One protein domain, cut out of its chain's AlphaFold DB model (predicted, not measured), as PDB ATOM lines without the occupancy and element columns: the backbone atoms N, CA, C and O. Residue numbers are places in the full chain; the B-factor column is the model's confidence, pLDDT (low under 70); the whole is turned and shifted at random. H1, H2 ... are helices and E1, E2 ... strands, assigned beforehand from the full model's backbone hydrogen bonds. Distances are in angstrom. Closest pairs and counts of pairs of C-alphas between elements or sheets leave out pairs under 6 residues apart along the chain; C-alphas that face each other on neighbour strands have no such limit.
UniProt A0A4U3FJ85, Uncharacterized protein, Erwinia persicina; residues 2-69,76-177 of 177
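What this domain is: This is residues 2 to 69 and 76 to 177 of the 177 residues of an uncharacterized protein of Erwinia persicina (UniProt A0A4U3FJ85). A twisted sheet of four strands stands in the middle of an elongated body, with H3 over one face and H6 over the other. H1, H2, H3 and H7 lie toward one end of the body, while H4, H5 and H8 make the other end. The printed part has 170 residues, with eight named helices and four named strands in the order H1 H2 H3 E1 H4 H5 H6 E2 E3 H7 E4 H8; the class is mixed, helices and strands. The antiparallel sheet has the order E1 E3 E2 E4. The whole is compact, with a radius of gyration of the C-alphas of 17.1 A, and spans 55 by 32 by 26 A.

How they stand to each other: Start at edge strand E1, residues 50 to 53, antiparallel to E3, residues 130 to 136; N 51 and O 132 are within hydrogen-bond range at 3.0 A. E3 forms a hairpin with E2, residues 119 to 125, where N 122 and O 133 are 3.0 A apart. E2 is the antiparallel neighbour of edge strand E4, residues 155 to 157, with N 125 and O 155 at 2.9 A. E3, H7, residues 139 to 150, and E4 form a split strand-helix-strand unit, two strands of one sheet joined through a helix, with E2 between them in the sheet; its crossover is right-handed. H3, residues 33 to 45, and H6, residues 106 to 117, are on opposite faces, which gives three layers, at heights over the sheet of 10.0 A and 7.5 A. H1, residues 2 to 14, touches H7 at a shallow tilt of 29 degrees, opposite ways; their closest C-alphas, of Leu 7 and Ser 148, are 5.4 A apart. H2, residues 21 to 25, only just touches H3, with 3 pairs of C-alphas within 8 A, the closest being Leu 23 and Gln 43 at 6.2 A. H4, residues 77 to 86, touches H8, residues 164 to 176, with the C-alphas of Ala 84 and Leu 168 closest at 7.0 A. H5, residues 100 to 103, is close to H8 but not clearly touching. Each O i to N i+4 pair is within hydrogen-bond range in H1, H2, H3, H7 and H8, against 5 of 6 in H4 and 5 of 8 in H6; H5 is too short for one.

Where its parts are: Find C-alpha 2 at (-35.005, -25.485, 59.384), where H1 begins and runs 18.3 A. H8, 18.4 A long, ends at C-alpha 176, (-25.691, -69.921, 44.878). E2 measures 19.2 A and E3 18.4 A.

The domain as a whole: Residues 70 to 75 are not printed, and C-alphas 69 and 76 are 14.5 A apart across the cut. The link from H4 to H5 is long, with 13 residues. Mean pLDDT of the printed part is 94.8; no printed residue is under 70.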
ATOM      1  N   GLU A   2     -35.571 -25.618  60.745       89.50
ATOM      2  CA  GLU A   2     -35.005 -25.485  59.384       89.50
ATOM      3  C   GLU A   2     -34.836 -26.833  58.653       89.50
ATOM      4  O   GLU A   2     -35.269 -26.968  57.516       89.50
ATOM      5  N   LYS A   3     -34.323 -27.872  59.336       94.56
ATOM      6  CA  LYS A   3     -34.220 -29.234  58.773       94.56
ATOM      7  C   LYS A   3     -35.563 -29.779  58.260       94.56
ATOM      8  O   LYS A   3     -35.618 -30.330  57.169       94.56
ATOM      9  N   ILE A   4     -36.645 -29.588  59.022       96.94
ATOM     10  CA  ILE A   4     -37.997 -30.035  58.641       96.94
ATOM     11  C   ILE A   4     -38.499 -29.250  57.429       96.94
ATOM     12  O   ILE A   4     -39.025 -29.841  56.495       96.94
ATOM     13  N   GLN A   5     -38.296 -27.932  57.397       96.00
ATOM     14  CA  GLN A   5     -38.678 -27.119  56.239       96.00
ATOM     15  C   GLN A   5     -37.914 -27.529  54.974       96.00
ATOM     16  O   GLN A   5     -38.518 -27.620  53.904       96.00
ATOM     17  N   ASN A   6     -36.621 -27.838  55.103       97.12
ATOM     18  CA  ASN A   6     -35.811 -28.356  54.003       97.12
ATOM     19  C   ASN A   6     -36.336 -29.712  53.518       97.12
ATOM     20  O   ASN A   6     -36.524 -29.882  52.315       97.12
ATOM     21  N   LEU A   7     -36.646 -30.637  54.432       98.38
ATOM     22  CA  LEU A   7     -37.246 -31.927  54.085       98.38
ATOM     23  C   LEU A   7     -38.580 -31.743  53.345       98.38
ATOM     24  O   LEU A   7     -38.753 -32.302  52.270       98.38
ATOM     25  N   ILE A   8     -39.487 -30.889  53.833       98.44
ATOM     26  CA  ILE A   8     -40.764 -30.587  53.153       98.44
ATOM     27  C   ILE A   8     -40.528 -30.042  51.737       98.44
ATOM     28  O   ILE A   8     -41.203 -30.447  50.788       98.44
ATOM     29  N   ALA A   9     -39.570 -29.127  51.575       98.44
ATOM     30  CA  ALA A   9     -39.250 -28.540  50.278       98.44
ATOM     31  C   ALA A   9     -38.688 -29.575  49.291       98.44
ATOM     32  O   ALA A   9     -38.996 -29.509  48.097       98.44
ATOM     33  N   VAL A  10     -37.879 -30.523  49.771       98.56
ATOM     34  CA  VAL A  10     -37.352 -31.625  48.960       98.56
ATOM     35  C   VAL A  10     -38.456 -32.627  48.628       98.56
ATOM     36  O   VAL A  10     -38.645 -32.931  47.454       98.56
ATOM     37  N   LEU A  11     -39.270 -33.041  49.603       98.56
ATOM     38  CA  LEU A  11     -40.428 -33.914  49.380       98.56
ATOM     39  C   LEU A  11     -41.366 -33.342  48.312       98.56
ATOM     40  O   LEU A  11     -41.798 -34.074  47.430       98.56
ATOM     41  N   LYS A  12     -41.629 -32.028  48.316       98.50
ATOM     42  CA  LYS A  12     -42.462 -31.376  47.289       98.50
ATOM     43  C   LYS A  12     -41.905 -31.517  45.872       98.50
ATOM     44  O   LYS A  12     -42.673 -31.553  44.910       98.50
ATOM     45  N   GLN A  13     -40.583 -31.520  45.737       98.44
ATOM     46  CA  GLN A  13     -39.916 -31.687  44.448       98.44
ATOM     47  C   GLN A  13     -39.925 -33.160  44.030       98.44
ATOM     48  O   GLN A  13     -40.229 -33.457  42.872       98.44
ATOM     49  N   SER A  14     -39.646 -34.059  44.976       98.50
ATOM     50  CA  SER A  14     -39.455 -35.487  44.735       98.50
ATOM     51  C   SER A  14     -40.757 -36.274  44.608       98.50
ATOM     52  O   SER A  14     -40.828 -37.138  43.747       98.50
ATOM     53  N   ILE A  15     -41.795 -35.995  45.399       98.31
ATOM     54  CA  ILE A  15     -43.060 -36.749  45.391       98.31
ATOM     55  C   ILE A  15     -44.070 -36.056  44.462       98.31
ATOM     56  O   ILE A  15     -44.490 -34.919  44.726       98.31
ATOM     57  N   PRO A  16     -44.499 -36.701  43.363       97.19
ATOM     58  CA  PRO A  16     -45.555 -36.170  42.513       97.19
ATOM     59  C   PRO A  16     -46.852 -35.949  43.295       97.19
ATOM     60  O   PRO A  16     -47.194 -36.711  44.187       97.19
ATOM     61  N   GLN A  17     -47.597 -34.901  42.934       95.88
ATOM     62  CA  GLN A  17     -48.926 -34.602  43.491       95.88
ATOM     63  C   GLN A  17     -48.984 -34.318  45.009       95.88
ATOM     64  O   GLN A  17     -50.083 -34.120  45.523       95.88
ATOM     65  N   LEU A  18     -47.843 -34.219  45.703       98.31
ATOM     66  CA  LEU A  18     -47.792 -33.899  47.130       98.31
ATOM     67  C   LEU A  18     -48.411 -32.533  47.441       98.31
ATOM     68  O   LEU A  18     -47.955 -31.509  46.915       98.31
ATOM     69  N   ASP A  19     -49.391 -32.498  48.344       98.12
ATOM     70  CA  ASP A  19     -49.790 -31.281  49.043       98.12
ATOM     71  C   ASP A  19     -48.963 -31.131  50.327       98.12
ATOM     72  O   ASP A  19     -48.926 -32.011  51.185       98.12
ATOM     73  N   ILE A  20     -48.271 -29.997  50.443       97.62
ATOM     74  CA  ILE A  20     -47.413 -29.699  51.595       97.62
ATOM     75  C   ILE A  20     -48.154 -28.996  52.722       97.62
ATOM     76  O   ILE A  20     -47.591 -28.895  53.810       97.62
ATOM     77  N   ALA A  21     -49.377 -28.507  52.498       97.81
ATOM     78  CA  ALA A  21     -50.109 -27.784  53.531       97.81
ATOM     79  C   ALA A  21     -50.253 -28.606  54.832       97.81
ATOM     80  O   ALA A  21     -49.913 -28.058  55.883       97.81
ATOM     81  N   PRO A  22     -50.612 -29.912  54.802       96.81
ATOM     82  CA  PRO A  22     -50.678 -30.732  56.015       96.81
ATOM     83  C   PRO A  22     -49.326 -30.896  56.723       96.81
ATOM     84  O   PRO A  22     -49.252 -30.818  57.951       96.81
ATOM     85  N   LEU A  23     -48.240 -31.053  55.954       97.06
ATOM     86  CA  LEU A  23     -46.880 -31.168  56.489       97.06
ATOM     87  C   LEU A  23     -46.429 -29.871  57.175       97.06
ATOM     88  O   LEU A  23     -45.716 -29.907  58.175       97.06
ATOM     89  N   GLN A  24     -46.846 -28.719  56.648       95.94
ATOM     90  CA  GLN A  24     -46.514 -27.408  57.203       95.94
ATOM     91  C   GLN A  24     -47.355 -27.055  58.433       95.94
ATOM     92  O   GLN A  24     -46.846 -26.393  59.336       95.94
ATOM     93  N   SER A  25     -48.627 -27.466  58.479       94.75
ATOM     94  CA  SER A  25     -49.527 -27.163  59.598       94.75
ATOM     95  C   SER A  25     -49.331 -28.075  60.807       94.75
ATOM     96  O   SER A  25     -49.637 -27.662  61.921       94.75
ATOM     97  N   ASN A  26     -48.830 -29.295  60.596       93.25
ATOM     98  CA  ASN A  26     -48.681 -30.314  61.635       93.25
ATOM     99  C   ASN A  26     -47.226 -30.776  61.737       93.25
ATOM    100  O   ASN A  26     -46.945 -31.952  61.553       93.25
ATOM    101  N   THR A  27     -46.282 -29.862  61.955       94.12
ATOM    102  CA  THR A  27     -44.861 -30.228  62.084       94.12
ATOM    103  C   THR A  27     -44.621 -31.138  63.296       94.12
ATOM    104  O   THR A  27     -45.291 -30.945  64.313       94.12
ATOM    105  N   PRO A  28     -43.644 -32.062  63.242       95.88
ATOM    106  CA  PRO A  28     -43.360 -32.964  64.353       95.88
ATOM    107  C   PRO A  28     -42.872 -32.193  65.584       95.88
ATOM    108  O   PRO A  28     -42.247 -31.134  65.467       95.88
ATOM    109  N   GLU A  29     -43.138 -32.746  66.769       91.62
ATOM    110  CA  GLU A  29     -42.798 -32.122  68.055       91.62
ATOM    111  C   GLU A  29     -41.285 -31.968  68.251       91.62
ATOM    112  O   GLU A  29     -40.812 -30.998  68.849       91.62
ATOM    113  N   ASN A  30     -40.515 -32.920  67.727       93.19
ATOM    114  CA  ASN A  30     -39.064 -32.923  67.779       93.19
ATOM    115  C   ASN A  30     -38.470 -33.475  66.465       93.19
ATOM    116  O   ASN A  30     -39.159 -33.618  65.457       93.19
ATOM    117  N   SER A  31     -37.155 -33.681  66.440       93.94
ATOM    118  CA  SER A  31     -36.426 -34.197  65.272       93.94
ATOM    119  C   SER A  31     -35.835 -35.584  65.525       93.94
ATOM    120  O   SER A  31     -34.849 -35.939  64.888       93.94
ATOM    121  N   GLU A  32     -36.393 -36.333  66.478       95.56
ATOM    122  CA  GLU A  32     -36.021 -37.731  66.690       95.56
ATOM    123  C   GLU A  32     -36.541 -38.589  65.523       95.56
ATOM    124  O   GLU A  32     -37.634 -38.309  65.018       95.56
ATOM    125  N   PRO A  33     -35.803 -39.630  65.096       95.12
ATOM    126  CA  PRO A  33     -36.123 -40.383  63.881       95.12
ATOM    127  C   PRO A  33     -37.550 -40.943  63.865       95.12
ATOM    128  O   PRO A  33     -38.272 -40.747  62.892       95.12
ATOM    129  N   LEU A  34     -37.991 -41.563  64.967       95.69
ATOM    130  CA  LEU A  34     -39.337 -42.140  65.081       95.69
ATOM    131  C   LEU A  34     -40.436 -41.075  65.012       95.69
ATOM    132  O   LEU A  34     -41.394 -41.237  64.271       95.69
ATOM    133  N   THR A  35     -40.266 -39.945  65.701       96.94
ATOM    134  CA  THR A  35     -41.231 -38.834  65.649       96.94
ATOM    135  C   THR A  35     -41.378 -38.281  64.231       96.94
ATOM    136  O   THR A  35     -42.476 -37.926  63.803       96.94
ATOM    137  N   VAL A  36     -40.269 -38.183  63.490       97.75
ATOM    138  CA  VAL A  36     -40.287 -37.716  62.099       97.75
ATOM    139  C   VAL A  36     -40.902 -38.771  61.183       97.75
ATOM    140  O   VAL A  36     -41.685 -38.404  60.312       97.75
ATOM    141  N   LEU A  37     -40.601 -40.055  61.387       97.94
ATOM    142  CA  LEU A  37     -41.210 -41.159  60.647       97.94
ATOM    143  C   LEU A  37     -42.729 -41.202  60.841       97.94
ATOM    144  O   LEU A  37     -43.456 -41.198  59.851       97.94
ATOM    145  N   ASP A  38     -43.207 -41.173  62.086       97.81
ATOM    146  CA  ASP A  38     -44.637 -41.191  62.415       97.81
ATOM    147  C   ASP A  38     -45.360 -40.013  61.761       97.81
ATOM    148  O   ASP A  38     -46.428 -40.163  61.164       97.81
ATOM    149  N   TRP A  39     -44.739 -38.833  61.810       98.19
ATOM    150  CA  TRP A  39     -45.238 -37.647  61.131       98.19
ATOM    151  C   TRP A  39     -45.281 -37.822  59.606       98.19
ATOM    152  O   TRP A  39     -46.320 -37.559  58.997       98.19
ATOM    153  N   LEU A  40     -44.192 -38.273  58.976       98.38
ATOM    154  CA  LEU A  40     -44.143 -38.514  57.531       98.38
ATOM    155  C   LEU A  40     -45.220 -39.511  57.114       98.38
ATOM    156  O   LEU A  40     -45.994 -39.224  56.201       98.38
ATOM    157  N   TYR A  41     -45.310 -40.639  57.815       98.38
ATOM    158  CA  TYR A  41     -46.299 -41.665  57.541       98.38
ATOM    159  C   TYR A  41     -47.712 -41.113  57.683       98.38
ATOM    160  O   TYR A  41     -48.489 -41.200  56.734       98.38
ATOM    161  N   GLN A  42     -48.042 -40.454  58.796       98.31
ATOM    162  CA  GLN A  42     -49.372 -39.889  59.013       98.31
ATOM    163  C   GLN A  42     -49.761 -38.879  57.920       98.31
ATOM    164  O   GLN A  42     -50.883 -38.921  57.414       98.31
ATOM    165  N   GLN A  43     -48.859 -37.965  57.548       98.19
ATOM    166  CA  GLN A  43     -49.189 -36.895  56.601       98.19
ATOM    167  C   GLN A  43     -49.183 -37.356  55.135       98.19
ATOM    168  O   GLN A  43     -49.950 -36.818  54.328       98.19
ATOM    169  N   LEU A  44     -48.330 -38.317  54.767       98.50
ATOM    170  CA  LEU A  44     -48.231 -38.832  53.398       98.50
ATOM    171  C   LEU A  44     -49.264 -39.930  53.123       98.50
ATOM    172  O   LEU A  44     -49.899 -39.899  52.069       98.50
ATOM    173  N   SER A  45     -49.502 -40.849  54.064       98.19
ATOM    174  CA  SER A  45     -50.534 -41.890  53.914       98.19
ATOM    175  C   SER A  45     -51.944 -41.298  53.851       98.19
ATOM    176  O   SER A  45     -52.740 -41.729  53.025       98.19
ATOM    177  N   ALA A  46     -52.236 -40.219  54.592       98.06
ATOM    178  CA  ALA A  46     -53.510 -39.496  54.490       98.06
ATOM    179  C   ALA A  46     -53.783 -38.908  53.087       98.06
ATOM    180  O   ALA A  46     -54.915 -38.544  52.769       98.06
ATOM    181  N   GLN A  47     -52.748 -38.800  52.249       97.88
ATOM    182  CA  GLN A  47     -52.831 -38.367  50.853       97.88
ATOM    183  C   GLN A  47     -52.671 -39.530  49.858       97.88
ATOM    184  O   GLN A  47     -52.624 -39.281  48.650       97.88
ATOM    185  N   ASN A  48     -52.581 -40.774  50.344       98.31
ATOM    186  CA  ASN A  48     -52.220 -41.978  49.590       98.31
ATOM    187  C   ASN A  48     -50.863 -41.838  48.867       98.31
ATOM    188  O   ASN A  48     -50.717 -42.235  47.713       98.31
ATOM    189  N   LEU A  49     -49.877 -41.202  49.508       98.38
ATOM    190  CA  LEU A  49     -48.531 -40.970  48.957       98.38
ATOM    191  C   LEU A  49     -47.435 -41.787  49.646       98.38
ATOM    192  O   LEU A  49     -46.288 -41.739  49.207       98.38
ATOM    193  N   MET A  50     -47.787 -42.530  50.693       98.50
ATOM    194  CA  MET A  50     -46.932 -43.509  51.351       98.50
ATOM    195  C   MET A  50     -47.786 -44.701  51.777       98.50
ATOM    196  O   MET A  50     -48.886 -44.494  52.292       98.50
ATOM    197  N   VAL A  51     -47.269 -45.910  51.586       97.62
ATOM    198  CA  VAL A  51     -47.845 -47.143  52.138       97.62
ATOM    199  C   VAL A  51     -46.854 -47.796  53.093       97.62
ATOM    200  O   VAL A  51     -45.647 -47.572  52.990       97.62
ATOM    201  N   TYR A  52     -47.386 -48.578  54.022       97.25
ATOM    202  CA  TYR A  52     -46.618 -49.435  54.911       97.25
ATOM    203  C   TYR A  52     -46.856 -50.887  54.501       97.25
ATOM    204  O   TYR A  52     -48.011 -51.284  54.365       97.25
ATOM    205  N   GLU A  53     -45.782 -51.648  54.332       95.25
ATOM    206  CA  GLU A  53     -45.824 -53.077  54.021       95.25
ATOM    207  C   GLU A  53     -44.849 -53.823  54.934       95.25
ATOM    208  O   GLU A  53     -43.713 -53.384  55.144       95.25
ATOM    209  N   GLU A  54     -45.266 -54.968  55.463       92.62
ATOM    210  CA  GLU A  54     -44.361 -55.863  56.181       92.62
ATOM    211  C   GLU A  54     -43.614 -56.723  55.159       92.62
ATOM    212  O   GLU A  54     -44.237 -57.372  54.320       92.62
ATOM    213  N   TRP A  55     -42.275 -56.730  55.173       86.44
ATOM    214  CA  TRP A  55     -41.505 -57.410  54.115       86.44
ATOM    215  C   TRP A  55     -41.761 -58.921  54.049       86.44
ATOM    216  O   TRP A  55     -41.645 -59.517  52.983       86.44
ATOM    217  N   ASN A  56     -42.126 -59.534  55.173       84.69
ATOM    218  CA  ASN A  56     -42.523 -60.941  55.260       84.69
ATOM    219  C   ASN A  56     -43.889 -61.234  54.609       84.69
ATOM    220  O   ASN A  56     -44.166 -62.388  54.284       84.69
ATOM    221  N   GLU A  57     -44.737 -60.220  54.438       85.88
ATOM    222  CA  GLU A  57     -46.061 -60.316  53.819       85.88
ATOM    223  C   GLU A  57     -46.084 -59.723  52.401       85.88
ATOM    224  O   GLU A  57     -46.957 -60.062  51.596       85.88
ATOM    225  N   TYR A  58     -45.103 -58.879  52.062       89.69
ATOM    226  CA  TYR A  58     -45.021 -58.225  50.765       89.69
ATOM    227  C   TYR A  58     -44.664 -59.209  49.648       89.69
ATOM    228  O   TYR A  58     -43.626 -59.868  49.645       89.69
ATOM    229  N   ASN A  59     -45.540 -59.280  48.651       89.69
ATOM    230  CA  ASN A  59     -45.506 -60.283  47.586       89.69
ATOM    231  C   ASN A  59     -45.288 -59.668  46.193       89.69
ATOM    232  O   ASN A  59     -45.646 -60.272  45.182       89.69
ATOM    233  N   GLY A  60     -44.751 -58.446  46.144       91.50
ATOM    234  CA  GLY A  60     -44.544 -57.709  44.899       91.50
ATOM    235  C   GLY A  60     -45.801 -57.063  44.321       91.50
ATOM    236  O   GLY A  60     -45.775 -56.631  43.169       91.50
ATOM    237  N   ALA A  61     -46.893 -56.969  45.086       92.06
ATOM    238  CA  ALA A  61     -48.054 -56.182  44.686       92.06
ATOM    239  C   ALA A  61     -47.659 -54.721  44.416       92.06
ATOM    240  O   ALA A  61     -46.895 -54.116  45.172       92.06
ATOM    241  N   ILE A  62     -48.195 -54.134  43.344       93.94
ATOM    242  CA  ILE A  62     -47.988 -52.712  43.051       93.94
ATOM    243  C   ILE A  62     -48.582 -51.898  44.216       93.94
ATOM    244  O   ILE A  62     -49.782 -52.021  44.463       93.94
ATOM    245  N   PRO A  63     -47.789 -51.057  44.910       94.81
ATOM    246  CA  PRO A  63     -48.277 -50.265  46.037       94.81
ATOM    247  C   PRO A  63     -49.491 -49.398  45.678       94.81
ATOM    248  O   PRO A  63     -49.492 -48.735  44.637       94.81
ATOM    249  N   GLU A  64     -50.492 -49.329  46.562       94.75
ATOM    250  CA  GLU A  64     -51.719 -48.529  46.379       94.75
ATOM    251  C   GLU A  64     -51.478 -47.017  46.578       94.75
ATOM    252  O   GLU A  64     -52.058 -46.346  47.432       94.75
ATOM    253  N   LEU A  65     -50.585 -46.454  45.769       97.19
ATOM    254  CA  LEU A  65     -50.201 -45.051  45.805       97.19
ATOM    255  C   LEU A  65     -50.988 -44.255  44.765       97.19
ATOM    256  O   LEU A  65     -51.092 -44.637  43.600       97.19
ATOM    257  N   LYS A  66     -51.453 -43.066  45.152       96.25
ATOM    258  CA  LYS A  66     -52.154 -42.112  44.281       96.25
ATOM    259  C   LYS A  66     -51.388 -41.813  42.990       96.25
ATOM    260  O   LYS A  66     -51.986 -41.702  41.928       96.25
ATOM    261  N   THR A  67     -50.062 -41.712  43.069       94.69
ATOM    262  CA  THR A  67     -49.188 -41.474  41.909       94.69
ATOM    263  C   THR A  67     -49.269 -42.593  40.864       94.69
ATOM    264  O   THR A  67     -48.992 -42.349  39.692       94.69
ATOM    265  N   LEU A  68     -49.635 -43.808  41.277       95.31
ATOM    266  CA  LEU A  68     -49.666 -45.000  40.435       95.31
ATOM    267  C   LEU A  68     -51.075 -45.342  39.927       95.31
ATOM    268  O   LEU A  68     -51.186 -46.134  38.998       95.31
ATOM    269  N   SER A  69     -52.138 -44.741  40.476       91.19
ATOM    270  CA  SER A  69     -53.531 -45.160  40.224       91.19
ATOM    271  C   SER A  69     -53.961 -45.108  38.757       91.19
ATOM    272  O   SER A  69     -54.817 -45.883  38.339       91.19
ATOM    273  N   ASP A  76     -48.069 -57.956  35.098       86.06
ATOM    274  CA  ASP A  76     -47.929 -57.992  36.551       86.06
ATOM    275  C   ASP A  76     -46.485 -58.403  36.906       86.06
ATOM    276  O   ASP A  76     -46.114 -59.559  36.651       86.06
ATOM    277  N   PRO A  77     -45.660 -57.496  37.471       88.38
ATOM    278  CA  PRO A  77     -44.253 -57.777  37.749       88.38
ATOM    279  C   PRO A  77     -44.057 -58.946  38.727       88.38
ATOM    280  O   PRO A  77     -43.077 -59.686  38.612       88.38
ATOM    281  N   ALA A  78     -44.994 -59.162  39.658       92.25
ATOM    282  CA  ALA A  78     -44.870 -60.211  40.666       92.25
ATOM    283  C   ALA A  78     -44.918 -61.615  40.045       92.25
ATOM    284  O   ALA A  78     -44.157 -62.502  40.439       92.25
ATOM    285  N   ASN A  79     -45.754 -61.814  39.018       93.50
ATOM    286  CA  ASN A  79     -45.916 -63.112  38.354       93.50
ATOM    287  C   ASN A  79     -44.611 -63.633  37.740       93.50
ATOM    288  O   ASN A  79     -44.358 -64.842  37.755       93.50
ATOM    289  N   PHE A  80     -43.773 -62.736  37.213       94.38
ATOM    290  CA  PHE A  80     -42.469 -63.109  36.674       94.38
ATOM    291  C   PHE A  80     -41.549 -63.662  37.771       94.38
ATOM    292  O   PHE A  80     -40.999 -64.754  37.624       94.38
ATOM    293  N   ILE A  81     -41.433 -62.946  38.893       94.44
ATOM    294  CA  ILE A  81     -40.588 -63.358  40.020       94.44
ATOM    295  C   ILE A  81     -41.102 -64.667  40.633       94.44
ATOM    296  O   ILE A  81     -40.312 -65.581  40.858       94.44
ATOM    297  N   PHE A  82     -42.416 -64.821  40.822       93.88
ATOM    298  CA  PHE A  82     -42.987 -66.085  41.298       93.88
ATOM    299  C   PHE A  82     -42.674 -67.264  40.379       93.88
ATOM    300  O   PHE A  82     -42.336 -68.345  40.862       93.88
ATOM    301  N   SER A  83     -42.744 -67.056  39.062       93.81
ATOM    302  CA  SER A  83     -42.377 -68.089  38.091       93.81
ATOM    303  C   SER A  83     -40.900 -68.469  38.226       93.81
ATOM    304  O   SER A  83     -40.583 -69.653  38.283       93.81
ATOM    305  N   ALA A  84     -40.009 -67.481  38.370       93.06
ATOM    306  CA  ALA A  84     -38.579 -67.715  38.568       93.06
ATOM    307  C   ALA A  84     -38.274 -68.489  39.863       93.06
ATOM    308  O   ALA A  84     -37.440 -69.391  39.859       93.06
ATOM    309  N   ILE A  85     -38.971 -68.182  40.962       92.06
ATOM    310  CA  ILE A  85     -38.829 -68.903  42.238       92.06
ATOM    311  C   ILE A  85     -39.315 -70.349  42.113       92.06
ATOM    312  O   ILE A  85     -38.699 -71.262  42.663       92.06
ATOM    313  N   GLY A  86     -40.403 -70.574  41.372       91.06
ATOM    314  CA  GLY A  86     -40.955 -71.908  41.132       91.06
ATOM    315  C   GLY A  86     -40.009 -72.857  40.386       91.06
ATOM    316  O   GLY A  86     -40.187 -74.071  40.461       91.06
ATOM    317  N   GLU A  87     -38.995 -72.324  39.701       91.75
ATOM    318  CA  GLU A  87     -37.980 -73.094  38.973       91.75
ATOM    319  C   GLU A  87     -36.732 -73.424  39.815       91.75
ATOM    320  O   GLU A  87     -35.834 -74.120  39.333       91.75
ATOM    321  N   ILE A  88     -36.649 -72.951  41.064       90.69
ATOM    322  CA  ILE A  88     -35.485 -73.173  41.934       90.69
ATOM    323  C   ILE A  88     -35.416 -74.639  42.389       90.69
ATOM    324  O   ILE A  88     -36.354 -75.179  42.980       90.69
ATOM    325  N   ASP A  89     -34.251 -75.269  42.197       91.06
ATOM    326  CA  ASP A  89     -33.912 -76.539  42.847       91.06
ATOM    327  C   ASP A  89     -33.412 -76.296  44.278       91.06
ATOM    328  O   ASP A  89     -32.213 -76.160  44.548       91.06
ATOM    329  N   TRP A  90     -34.361 -76.286  45.212       90.81
ATOM    330  CA  TRP A  90     -34.122 -76.078  46.641       90.81
ATOM    331  C   TRP A  90     -33.197 -77.110  47.291       90.81
ATOM    332  O   TRP A  90     -32.682 -76.855  48.373       90.81
ATOM    333  N   SER A  91     -32.945 -78.260  46.654       90.75
ATOM    334  CA  SER A  91     -31.974 -79.230  47.178       90.75
ATOM    335  C   SER A  91     -30.520 -78.763  47.040       90.75
ATOM    336  O   SER A  91     -29.631 -79.312  47.692       90.75
ATOM    337  N   THR A  92     -30.287 -77.747  46.205       88.62
ATOM    338  CA  THR A  92     -28.961 -77.196  45.896       88.62
ATOM    339  C   THR A  92     -28.771 -75.749  46.348       88.62
ATOM    340  O   THR A  92     -27.649 -75.251  46.303       88.62
ATOM    341  N   ALA A  93     -29.844 -75.084  46.786       90.75
ATOM    342  CA  ALA A  93     -29.814 -73.691  47.210       90.75
ATOM    343  C   ALA A  93     -29.071 -73.518  48.547       90.75
ATOM    344  O   ALA A  93     -29.222 -74.326  49.465       90.75
ATOM    345  N   SER A  94     -28.275 -72.452  48.659       89.88
ATOM    346  CA  SER A  94     -27.529 -72.096  49.875       89.88
ATOM    347  C   SER A  94     -28.340 -71.257  50.871       89.88
ATOM    348  O   SER A  94     -27.989 -71.209  52.051       89.88
ATOM    349  N   ILE A  95     -29.408 -70.608  50.407       89.44
ATOM    350  CA  ILE A  95     -30.287 -69.734  51.189       89.44
ATOM    351  C   ILE A  95     -31.416 -70.521  51.871       89.44
ATOM    352  O   ILE A  95     -31.938 -71.483  51.304       89.44
ATOM    353  N   ASP A  96     -31.829 -70.091  53.069       88.25
ATOM    354  CA  ASP A  96     -33.051 -70.599  53.698       88.25
ATOM    355  C   ASP A  96     -34.276 -70.202  52.841       88.25
ATOM    356  O   ASP A  96     -34.480 -69.015  52.571       88.25
ATOM    357  N   PRO A  97     -35.130 -71.155  52.415       86.19
ATOM    358  CA  PRO A  97     -36.362 -70.842  51.694       86.19
ATOM    359  C   PRO A  97     -37.270 -69.826  52.401       86.19
ATOM    360  O   PRO A  97     -38.016 -69.118  51.731       86.19
ATOM    361  N   ALA A  98     -37.229 -69.741  53.732       85.62
ATOM    362  CA  ALA A  98     -37.988 -68.747  54.488       85.62
ATOM    363  C   ALA A  98     -37.398 -67.330  54.382       85.62
ATOM    364  O   ALA A  98     -38.121 -66.355  54.569       85.62
ATOM    365  N   GLU A  99     -36.106 -67.205  54.072       86.81
ATOM    366  CA  GLU A  99     -35.409 -65.922  53.961       86.81
ATOM    367  C   GLU A  99     -35.497 -65.315  52.558       86.81
ATOM    368  O   GLU A  99     -35.358 -64.101  52.409       86.81
ATOM    369  N   ILE A 100     -35.778 -66.120  51.524       86.12
ATOM    370  CA  ILE A 100     -35.790 -65.622  50.141       86.12
ATOM    371  C   ILE A 100     -36.770 -64.457  49.959       86.12
ATOM    372  O   ILE A 100     -36.462 -63.514  49.239       86.12
ATOM    373  N   VAL A 101     -37.919 -64.482  50.645       80.06
ATOM    374  CA  VAL A 101     -38.997 -63.495  50.460       80.06
ATOM    375  C   VAL A 101     -38.543 -62.061  50.741       80.06
ATOM    376  O   VAL A 101     -39.007 -61.140  50.073       80.06
ATOM    377  N   TYR A 102     -37.585 -61.894  51.659       83.06
ATOM    378  CA  TYR A 102     -37.030 -60.602  52.068       83.06
ATOM    379  C   TYR A 102     -35.990 -60.049  51.089       83.06
ATOM    380  O   TYR A 102     -35.666 -58.865  51.143       83.06
ATOM    381  N   LEU A 103     -35.426 -60.906  50.235       88.69
ATOM    382  CA  LEU A 103     -34.303 -60.557  49.363       88.69
ATOM    383  C   LEU A 103     -34.709 -60.395  47.898       88.69
ATOM    384  O   LEU A 103     -33.927 -59.900  47.093       88.69
ATOM    385  N   LEU A 104     -35.924 -60.811  47.539       92.81
ATOM    386  CA  LEU A 104     -36.388 -60.739  46.162       92.81
ATOM    387  C   LEU A 104     -36.487 -59.282  45.677       92.81
ATOM    388  O   LEU A 104     -36.994 -58.425  46.408       92.81
ATOM    389  N   PRO A 105     -36.077 -59.002  44.425       95.06
ATOM    390  CA  PRO A 105     -36.010 -57.652  43.865       95.06
ATOM    391  C   PRO A 105     -37.391 -57.156  43.403       95.06
ATOM    392  O   PRO A 105     -37.601 -56.824  42.231       95.06
ATOM    393  N   TRP A 106     -38.375 -57.166  44.307       95.19
ATOM    394  CA  TRP A 106     -39.767 -56.834  44.009       95.19
ATOM    395  C   TRP A 106     -39.916 -55.403  43.483       95.19
ATOM    396  O   TRP A 106     -40.427 -55.188  42.381       95.19
ATOM    397  N   LEU A 107     -39.452 -54.416  44.259       96.38
ATOM    398  CA  LEU A 107     -39.590 -52.998  43.917       96.38
ATOM    399  C   LEU A 107     -38.708 -52.624  42.728       96.38
ATOM    400  O   LEU A 107     -39.125 -51.854  41.870       96.38
ATOM    401  N   GLU A 108     -37.516 -53.205  42.644       97.69
ATOM    402  CA  GLU A 108     -36.574 -53.048  41.544       97.69
ATOM    403  C   GLU A 108     -37.203 -53.504  40.221       97.69
ATOM    404  O   GLU A 108     -37.117 -52.796  39.211       97.69
ATOM    405  N   HIS A 109     -37.894 -54.649  40.220       96.81
ATOM    406  CA  HIS A 109     -38.576 -55.126  39.022       96.81
ATOM    407  C   HIS A 109     -39.799 -54.274  38.667       96.81
ATOM    408  O   HIS A 109     -39.985 -53.938  37.500       96.81
ATOM    409  N   ILE A 110     -40.599 -53.840  39.648       96.62
ATOM    410  CA  ILE A 110     -41.696 -52.887  39.400       96.62
ATOM    411  C   ILE A 110     -41.143 -51.583  38.797       96.62
ATOM    412  O   ILE A 110     -41.678 -51.068  37.811       96.62
ATOM    413  N   ASN A 111     -40.023 -51.082  39.323       97.44
ATOM    414  CA  ASN A 111     -39.374 -49.856  38.869       97.44
ATOM    415  C   ASN A 111     -38.917 -49.910  37.409       97.44
ATOM    416  O   ASN A 111     -38.908 -48.876  36.738       97.44
ATOM    417  N   PHE A 112     -38.610 -51.095  36.871       96.62
ATOM    418  CA  PHE A 112     -38.343 -51.254  35.439       96.62
ATOM    419  C   PHE A 112     -39.523 -50.795  34.573       96.62
ATOM    420  O   PHE A 112     -39.323 -50.074  33.593       96.62
ATOM    421  N   TYR A 113     -40.753 -51.131  34.969       95.25
ATOM    422  CA  TYR A 113     -41.962 -50.738  34.241       95.25
ATOM    423  C   TYR A 113     -42.408 -49.301  34.534       95.25
ATOM    424  O   TYR A 113     -43.110 -48.705  33.719       95.25
ATOM    425  N   LEU A 114     -41.991 -48.719  35.662       95.94
ATOM    426  CA  LEU A 114     -42.291 -47.326  36.010       95.94
ATOM    427  C   LEU A 114     -41.340 -46.317  35.353       95.94
ATOM    428  O   LEU A 114     -41.708 -45.155  35.160       95.94
ATOM    429  N   LYS A 115     -40.152 -46.759  34.925       95.00
ATOM    430  CA  LYS A 115     -39.136 -45.918  34.279       95.00
ATOM    431  C   LYS A 115     -39.658 -45.077  33.097       95.00
ATOM    432  O   LYS A 115     -39.355 -43.883  33.056       95.00
ATOM    433  N   PRO A 116     -40.479 -45.597  32.157       94.69
ATOM    434  CA  PRO A 116     -41.062 -44.787  31.078       94.69
ATOM    435  C   PRO A 116     -41.973 -43.647  31.564       94.69
ATOM    436  O   PRO A 116     -42.211 -42.695  30.823       94.69
ATOM    437  N   HIS A 117     -42.467 -43.729  32.801       95.12
ATOM    438  CA  HIS A 117     -43.312 -42.722  33.439       95.12
ATOM    439  C   HIS A 117     -42.515 -41.719  34.288       95.12
ATOM    440  O   HIS A 117     -43.115 -40.827  34.888       95.12
ATOM    441  N   ALA A 118     -41.180 -41.835  34.321       96.56
ATOM    442  CA  ALA A 118     -40.290 -41.046  35.176       96.56
ATOM    443  C   ALA A 118     -40.679 -41.113  36.667       96.56
ATOM    444  O   ALA A 118     -40.593 -40.116  37.392       96.56
ATOM    445  N   ILE A 119     -41.127 -42.294  37.106       97.19
ATOM    446  CA  ILE A 119     -41.476 -42.612  38.492       97.19
ATOM    447  C   ILE A 119     -40.579 -43.744  38.988       97.19
ATOM    448  O   ILE A 119     -40.301 -44.685  38.247       97.19
ATOM    449  N   ARG A 120     -40.168 -43.662  40.254       98.00
ATOM    450  CA  ARG A 120     -39.447 -44.712  40.972       98.00
ATOM    451  C   ARG A 120     -40.082 -44.925  42.344       98.00
ATOM    452  O   ARG A 120     -40.397 -43.957  43.034       98.00
ATOM    453  N   LEU A 121     -40.289 -46.172  42.733       98.38
ATOM    454  CA  LEU A 121     -40.622 -46.579  44.093       98.38
ATOM    455  C   LEU A 121     -39.346 -46.655  44.920       98.38
ATOM    456  O   LEU A 121     -38.365 -47.242  44.475       98.38
ATOM    457  N   VAL A 122     -39.378 -46.084  46.116       98.38
ATOM    458  CA  VAL A 122     -38.309 -46.184  47.117       98.38
ATOM    459  C   VAL A 122     -38.933 -46.464  48.478       98.38
ATOM    460  O   VAL A 122     -40.075 -46.067  48.720       98.38
ATOM    461  N   ASP A 123     -38.195 -47.105  49.374       97.56
ATOM    462  CA  ASP A 123     -38.569 -47.305  50.777       97.56
ATOM    463  C   ASP A 123     -37.605 -46.584  51.724       97.56
ATOM    464  O   ASP A 123     -36.451 -46.313  51.383       97.56
ATOM    465  N   LEU A 124     -38.092 -46.232  52.915       97.94
ATOM    466  CA  LEU A 124     -37.283 -45.550  53.922       97.94
ATOM    467  C   LEU A 124     -36.359 -46.520  54.677       97.94
ATOM    468  O   LEU A 124     -36.783 -47.569  55.153       97.94
ATOM    469  N   LEU A 125     -35.103 -46.113  54.853       96.75
ATOM    470  CA  LEU A 125     -34.096 -46.810  55.659       96.75
ATOM    471  C   LEU A 125     -33.924 -46.144  57.035       96.75
ATOM    472  O   LEU A 125     -34.169 -44.938  57.144       96.75
ATOM    473  N   PRO A 126     -33.417 -46.865  58.058       95.19
ATOM    474  CA  PRO A 126     -33.048 -48.289  58.085       95.19
ATOM    475  C   PRO A 126     -34.147 -49.152  58.738       95.19
ATOM    476  O   PRO A 126     -33.897 -49.867  59.708       95.19
ATOM    477  N   LEU A 127     -35.390 -49.007  58.282       92.81
ATOM    478  CA  LEU A 127     -36.558 -49.586  58.944       92.81
ATOM    479  C   LEU A 127     -36.681 -51.084  58.644       92.81
ATOM    480  O   LEU A 127     -36.308 -51.536  57.565       92.81
ATOM    481  N   GLU A 128     -37.212 -51.846  59.605       88.31
ATOM    482  CA  GLU A 128     -37.458 -53.286  59.437       88.31
ATOM    483  C   GLU A 128     -38.530 -53.558  58.380       88.31
ATOM    484  O   GLU A 128     -38.397 -54.505  57.620       88.31
ATOM    485  N   ASN A 129     -39.555 -52.707  58.312       91.88
ATOM    486  CA  ASN A 129     -40.669 -52.809  57.372       91.88
ATOM    487  C   ASN A 129     -40.639 -51.666  56.356       91.88
ATOM    488  O   ASN A 129     -40.038 -50.612  56.588       91.88
ATOM    489  N   ALA A 130     -41.298 -51.874  55.221       93.56
ATOM    490  CA  ALA A 130     -41.217 -50.982  54.080       93.56
ATOM    491  C   ALA A 130     -42.175 -49.796  54.232       93.56
ATOM    492  O   ALA A 130     -43.391 -49.962  54.267       93.56
ATOM    493  N   TYR A 131     -41.629 -48.581  54.238       97.81
ATOM    494  CA  TYR A 131     -42.402 -47.348  54.072       97.81
ATOM    495  C   TYR A 131     -42.198 -46.847  52.650       97.81
ATOM    496  O   TYR A 131     -41.239 -46.125  52.373       97.81
ATOM    497  N   ILE A 132     -43.065 -47.288  51.742       98.31
ATOM    498  CA  ILE A 132     -42.868 -47.147  50.299       98.31
ATOM    499  C   ILE A 132     -43.512 -45.854  49.807       98.31
ATOM    500  O   ILE A 132     -44.678 -45.573  50.092       98.31
ATOM    501  N   ILE A 133     -42.766 -45.086  49.016       98.44
ATOM    502  CA  ILE A 133     -43.229 -43.870  48.341       98.44
ATOM    503  C   ILE A 133     -42.899 -43.916  46.849       98.44
ATOM    504  O   ILE A 133     -41.884 -44.469  46.431       98.44
ATOM    505  N   ALA A 134     -43.741 -43.274  46.040       98.38
ATOM    506  CA  ALA A 134     -43.478 -43.040  44.624       98.38
ATOM    507  C   ALA A 134     -42.860 -41.649  44.444       98.38
ATOM    508  O   ALA A 134     -43.494 -40.631  44.739       98.38
ATOM    509  N   VAL A 135     -41.636 -41.600  43.933       98.50
ATOM    510  CA  VAL A 135     -40.884 -40.371  43.675       98.50
ATOM    511  C   VAL A 135     -40.621 -40.192  42.185       98.50
ATOM    512  O   VAL A 135     -40.794 -41.104  41.381       98.50
ATOM    513  N   ARG A 136     -40.213 -38.987  41.799       98.31
ATOM    514  CA  ARG A 136     -39.686 -38.709  40.465       98.31
ATOM    515  C   ARG A 136     -38.384 -39.463  40.271       98.31
ATOM    516  O   ARG A 136     -37.498 -39.380  41.118       98.31
ATOM    517  N   ASP A 137     -38.278 -40.136  39.136       98.00
ATOM    518  CA  ASP A 137     -37.072 -40.838  38.711       98.00
ATOM    519  C   ASP A 137     -36.014 -39.830  38.217       98.00
ATOM    520  O   ASP A 137     -35.813 -39.629  37.020       98.00
ATOM    521  N   ASP A 138     -35.416 -39.103  39.164       97.94
ATOM    522  CA  ASP A 138     -34.382 -38.090  38.947       97.94
ATOM    523  C   ASP A 138     -33.286 -38.242  40.009       97.94
ATOM    524  O   ASP A 138     -33.509 -38.000  41.197       97.94
ATOM    525  N   GLU A 139     -32.082 -38.611  39.573       97.50
ATOM    526  CA  GLU A 139     -30.939 -38.894  40.453       97.50
ATOM    527  C   GLU A 139     -30.547 -37.706  41.345       97.50
ATOM    528  O   GLU A 139     -30.143 -37.881  42.493       97.50
ATOM    529  N   THR A 140     -30.708 -36.470  40.862       98.00
ATOM    530  CA  THR A 140     -30.401 -35.284  41.674       98.00
ATOM    531  C   THR A 140     -31.443 -35.090  42.773       98.00
ATOM    532  O   THR A 140     -31.101 -34.690  43.889       98.00
ATOM    533  N   LEU A 141     -32.721 -35.344  42.481       98.06
ATOM    534  CA  LEU A 141     -33.787 -35.291  43.483       98.06
ATOM    535  C   LEU A 141     -33.691 -36.439  44.489       98.06
ATOM    536  O   LEU A 141     -33.932 -36.202  45.673       98.06
ATOM    537  N   LEU A 142     -33.299 -37.636  44.054       98.25
ATOM    538  CA  LEU A 142     -33.072 -38.791  44.925       98.25
ATOM    539  C   LEU A 142     -31.939 -38.525  45.922       98.25
ATOM    540  O   LEU A 142     -32.148 -38.656  47.126       98.25
ATOM    541  N   GLN A 143     -30.792 -38.027  45.453       98.25
ATOM    542  CA  GLN A 143     -29.671 -37.652  46.323       98.25
ATOM    543  C   GLN A 143     -30.060 -36.569  47.337       98.25
ATOM    544  O   GLN A 143     -29.701 -36.648  48.510       98.25
ATOM    545  N   LYS A 144     -30.827 -35.557  46.908       98.38
ATOM    546  CA  LYS A 144     -31.337 -34.519  47.817       98.38
ATOM    547  C   LYS A 144     -32.306 -35.087  48.846       98.38
ATOM    548  O   LYS A 144     -32.251 -34.674  50.002       98.38
ATOM    549  N   LEU A 145     -33.193 -35.993  48.432       98.62
ATOM    550  CA  LEU A 145     -34.144 -36.649  49.323       98.62
ATOM    551  C   LEU A 145     -33.404 -37.463  50.380       98.62
ATOM    552  O   LEU A 145     -33.625 -37.221  51.566       98.62
ATOM    553  N   HIS A 146     -32.473 -38.319  49.959       98.50
ATOM    554  CA  HIS A 146     -31.622 -39.099  50.851       98.50
ATOM    555  C   HIS A 146     -30.898 -38.194  51.859       98.50
ATOM    556  O   HIS A 146     -31.124 -38.316  53.058       98.50
ATOM    557  N   ALA A 147     -30.156 -37.187  51.387       98.12
ATOM    558  CA  ALA A 147     -29.420 -36.261  52.253       98.12
ATOM    559  C   ALA A 147     -30.324 -35.466  53.218       98.12
ATOM    560  O   ALA A 147     -29.922 -35.116  54.329       98.12
ATOM    561  N   SER A 148     -31.558 -35.150  52.810       98.19
ATOM    562  CA  SER A 148     -32.518 -34.467  53.684       98.19
ATOM    563  C   SER A 148     -33.062 -35.369  54.797       98.19
ATOM    564  O   SER A 148     -33.340 -34.869  55.887       98.19
ATOM    565  N   LEU A 149     -33.175 -36.676  54.542       98.19
ATOM    566  CA  LEU A 149     -33.590 -37.689  55.515       98.19
ATOM    567  C   LEU A 149     -32.437 -38.091  56.446       98.19
ATOM    568  O   LEU A 149     -32.673 -38.261  57.642       98.19
ATOM    569  N   GLU A 150     -31.195 -38.116  55.953       97.81
ATOM    570  CA  GLU A 150     -29.989 -38.380  56.761       97.81
ATOM    571  C   GLU A 150     -29.842 -37.394  57.924       97.81
ATOM    572  O   GLU A 150     -29.312 -37.726  58.981       97.81
ATOM    573  N   ALA A 151     -30.375 -36.176  57.783       96.25
ATOM    574  CA  ALA A 151     -30.401 -35.189  58.860       96.25
ATOM    575  C   ALA A 151     -31.213 -35.625  60.102       96.25
ATOM    576  O   ALA A 151     -31.161 -34.906  61.116       96.25
ATOM    577  N   PHE A 152     -31.940 -36.743  59.993       97.06
ATOM    578  CA  PHE A 152     -32.786 -37.405  60.985       97.06
ATOM    579  C   PHE A 152     -32.440 -38.900  61.140       97.06
ATOM    580  O   PHE A 152     -33.309 -39.674  61.530       97.06
ATOM    581  N   ASP A 153     -31.214 -39.312  60.796       97.19
ATOM    582  CA  ASP A 153     -30.737 -40.706  60.869       97.19
ATOM    583  C   ASP A 153     -31.585 -41.712  60.057       97.19
ATOM    584  O   ASP A 153     -31.656 -42.899  60.375       97.19
ATOM    585  N   MET A 154     -32.228 -41.229  58.990       97.94
ATOM    586  CA  MET A 154     -32.990 -42.025  58.027       97.94
ATOM    587  C   MET A 154     -32.369 -41.921  56.633       97.94
ATOM    588  O   MET A 154     -31.471 -41.120  56.387       97.94
ATOM    589  N   GLY A 155     -32.886 -42.686  55.681       98.00
ATOM    590  CA  GLY A 155     -32.514 -42.560  54.277       98.00
ATOM    591  C   GLY A 155     -33.586 -43.120  53.360       98.00
ATOM    592  O   GLY A 155     -34.696 -43.424  53.792       98.00
ATOM    593  N   ILE A 156     -33.228 -43.280  52.094       98.00
ATOM    594  CA  ILE A 156     -34.007 -44.066  51.134       98.00
ATOM    595  C   ILE A 156     -33.159 -45.221  50.625       98.00
ATOM    596  O   ILE A 156     -31.962 -45.044  50.386       98.00
ATOM    597  N   ASN A 157     -33.789 -46.369  50.420       97.00
ATOM    598  CA  ASN A 157     -33.284 -47.384  49.517       97.00
ATOM    599  C   ASN A 157     -33.777 -47.034  48.110       97.00
ATOM    600  O   ASN A 157     -34.976 -46.921  47.869       97.00
ATOM    601  N   GLU A 158     -32.849 -46.803  47.184       94.94
ATOM    602  CA  GLU A 158     -33.181 -46.293  45.852       94.94
ATOM    603  C   GLU A 158     -33.880 -47.314  44.955       94.94
ATOM    604  O   GLU A 158     -34.489 -46.890  43.977       94.94
ATOM    605  N   ARG A 159     -33.780 -48.620  45.251       95.81
ATOM    606  CA  ARG A 159     -34.451 -49.699  44.498       95.81
ATOM    607  C   ARG A 159     -34.264 -49.565  42.983       95.81
ATOM    608  O   ARG A 159     -35.218 -49.403  42.223       95.81
ATOM    609  N   GLN A 160     -33.012 -49.571  42.536       96.44
ATOM    610  CA  GLN A 160     -32.665 -49.330  41.132       96.44
ATOM    611  C   GLN A 160     -33.440 -50.271  40.180       96.44
ATOM    612  O   GLN A 160     -33.535 -51.464  40.464       96.44
ATOM    613  N   PRO A 161     -33.988 -49.770  39.052       97.25
ATOM    614  CA  PRO A 161     -34.783 -50.584  38.134       97.25
ATOM    615  C   PRO A 161     -34.042 -51.825  37.615       97.25
ATOM    616  O   PRO A 161     -32.917 -51.703  37.123       97.25
ATOM    617  N   MET A 162     -34.700 -52.988  37.642       97.75
ATOM    618  CA  MET A 162     -34.155 -54.259  37.150       97.75
ATOM    619  C   MET A 162     -35.055 -54.916  36.101       97.75
ATOM    620  O   MET A 162     -36.220 -55.230  36.352       97.75
ATOM    621  N   ASP A 163     -34.493 -55.171  34.919       96.38
ATOM    622  CA  ASP A 163     -35.162 -55.974  33.896       96.38
ATOM    623  C   ASP A 163     -35.220 -57.468  34.272       96.38
ATOM    624  O   ASP A 163     -34.633 -57.922  35.256       96.38
ATOM    625  N   GLN A 164     -35.931 -58.261  33.468       95.88
ATOM    626  CA  GLN A 164     -36.085 -59.703  33.696       95.88
ATOM    627  C   GLN A 164     -34.743 -60.456  33.760       95.88
ATOM    628  O   GLN A 164     -34.601 -61.404  34.533       95.88
ATOM    629  N   GLN A 165     -33.744 -60.056  32.966       97.12
ATOM    630  CA  GLN A 165     -32.436 -60.713  32.960       97.12
ATOM    631  C   GLN A 165     -31.665 -60.409  34.249       97.12
ATOM    632  O   GLN A 165     -31.036 -61.313  34.804       97.12
ATOM    633  N   GLN A 166     -31.720 -59.164  34.720       97.56
ATOM    634  CA  GLN A 166     -31.105 -58.736  35.974       97.56
ATOM    635  C   GLN A 166     -31.749 -59.436  37.173       97.56
ATOM    636  O   GLN A 166     -31.027 -59.999  37.987       97.56
ATOM    637  N   VAL A 167     -33.083 -59.503  37.221       96.50
ATOM    638  CA  VAL A 167     -33.824 -60.225  38.270       96.50
ATOM    639  C   VAL A 167     -33.419 -61.699  38.329       96.50
ATOM    640  O   VAL A 167     -33.111 -62.219  39.397       96.50
ATOM    641  N   LEU A 168     -33.362 -62.388  37.184       96.19
ATOM    642  CA  LEU A 168     -32.940 -63.794  37.153       96.19
ATOM    643  C   LEU A 168     -31.486 -63.981  37.590       96.19
ATOM    644  O   LEU A 168     -31.155 -65.003  38.189       96.19
ATOM    645  N   ALA A 169     -30.603 -63.044  37.245       95.88
ATOM    646  CA  ALA A 169     -29.213 -63.088  37.678       95.88
ATOM    647  C   ALA A 169     -29.101 -62.919  39.200       95.88
ATOM    648  O   ALA A 169     -28.376 -63.685  39.829       95.88
ATOM    649  N   ASP A 170     -29.859 -61.984  39.770       95.06
ATOM    650  CA  ASP A 170     -29.892 -61.710  41.204       95.06
ATOM    651  C   ASP A 170     -30.439 -62.909  41.995       95.06
ATOM    652  O   ASP A 170     -29.766 -63.424  42.885       95.06
ATOM    653  N   ILE A 171     -31.576 -63.481  41.573       93.88
ATOM    654  CA  ILE A 171     -32.134 -64.710  42.174       93.88
ATOM    655  C   ILE A 171     -31.127 -65.863  42.127       93.88
ATOM    656  O   ILE A 171     -30.938 -66.563  43.119       93.88
ATOM    657  N   ARG A 172     -30.440 -66.055  40.995       93.06
ATOM    658  CA  ARG A 172     -29.407 -67.098  40.869       93.06
ATOM    659  C   ARG A 172     -28.217 -66.858  41.790       93.06
ATOM    660  O   ARG A 172     -27.650 -67.820  42.295       93.06
ATOM    661  N   GLN A 173     -27.825 -65.603  41.980       92.25
ATOM    662  CA  GLN A 173     -26.750 -65.250  42.897       92.25
ATOM    663  C   GLN A 173     -27.160 -65.534  44.346       92.25
ATOM    664  O   GLN A 173     -26.396 -66.170  45.068       92.25
ATOM    665  N   MET A 174     -28.383 -65.158  44.738       91.12
ATOM    666  CA  MET A 174     -28.926 -65.421  46.074       91.12
ATOM    667  C   MET A 174     -28.932 -66.912  46.430       91.12
ATOM    668  O   MET A 174     -28.549 -67.276  47.536       91.12
ATOM    669  N   ILE A 175     -29.331 -67.783  45.496       91.25
ATOM    670  CA  ILE A 175     -29.383 -69.235  45.748       91.25
ATOM    671  C   ILE A 175     -28.013 -69.920  45.690       91.25
ATOM    672  O   ILE A 175     -27.889 -71.039  46.185       91.25
ATOM    673  N   ALA A 176     -27.010 -69.314  45.049       87.25
ATOM    674  CA  ALA A 176     -25.691 -69.921  44.878       87.25
ATOM    675  C   ALA A 176     -24.757 -69.679  46.077       87.25
ATOM    676  O   ALA A 176     -23.915 -70.535  46.358       87.25
ATOM    677  N   GLY A 177     -24.955 -68.576  46.815       73.44
ATOM    678  CA  GLY A 177     -24.092 -68.149  47.925       73.44
ATOM    679  C   GLY A 177     -22.879 -67.341  47.475       73.44
ATOM    680  O   GLY A 177     -22.181 -67.774  46.530       73.44
TER     681      GLY A 177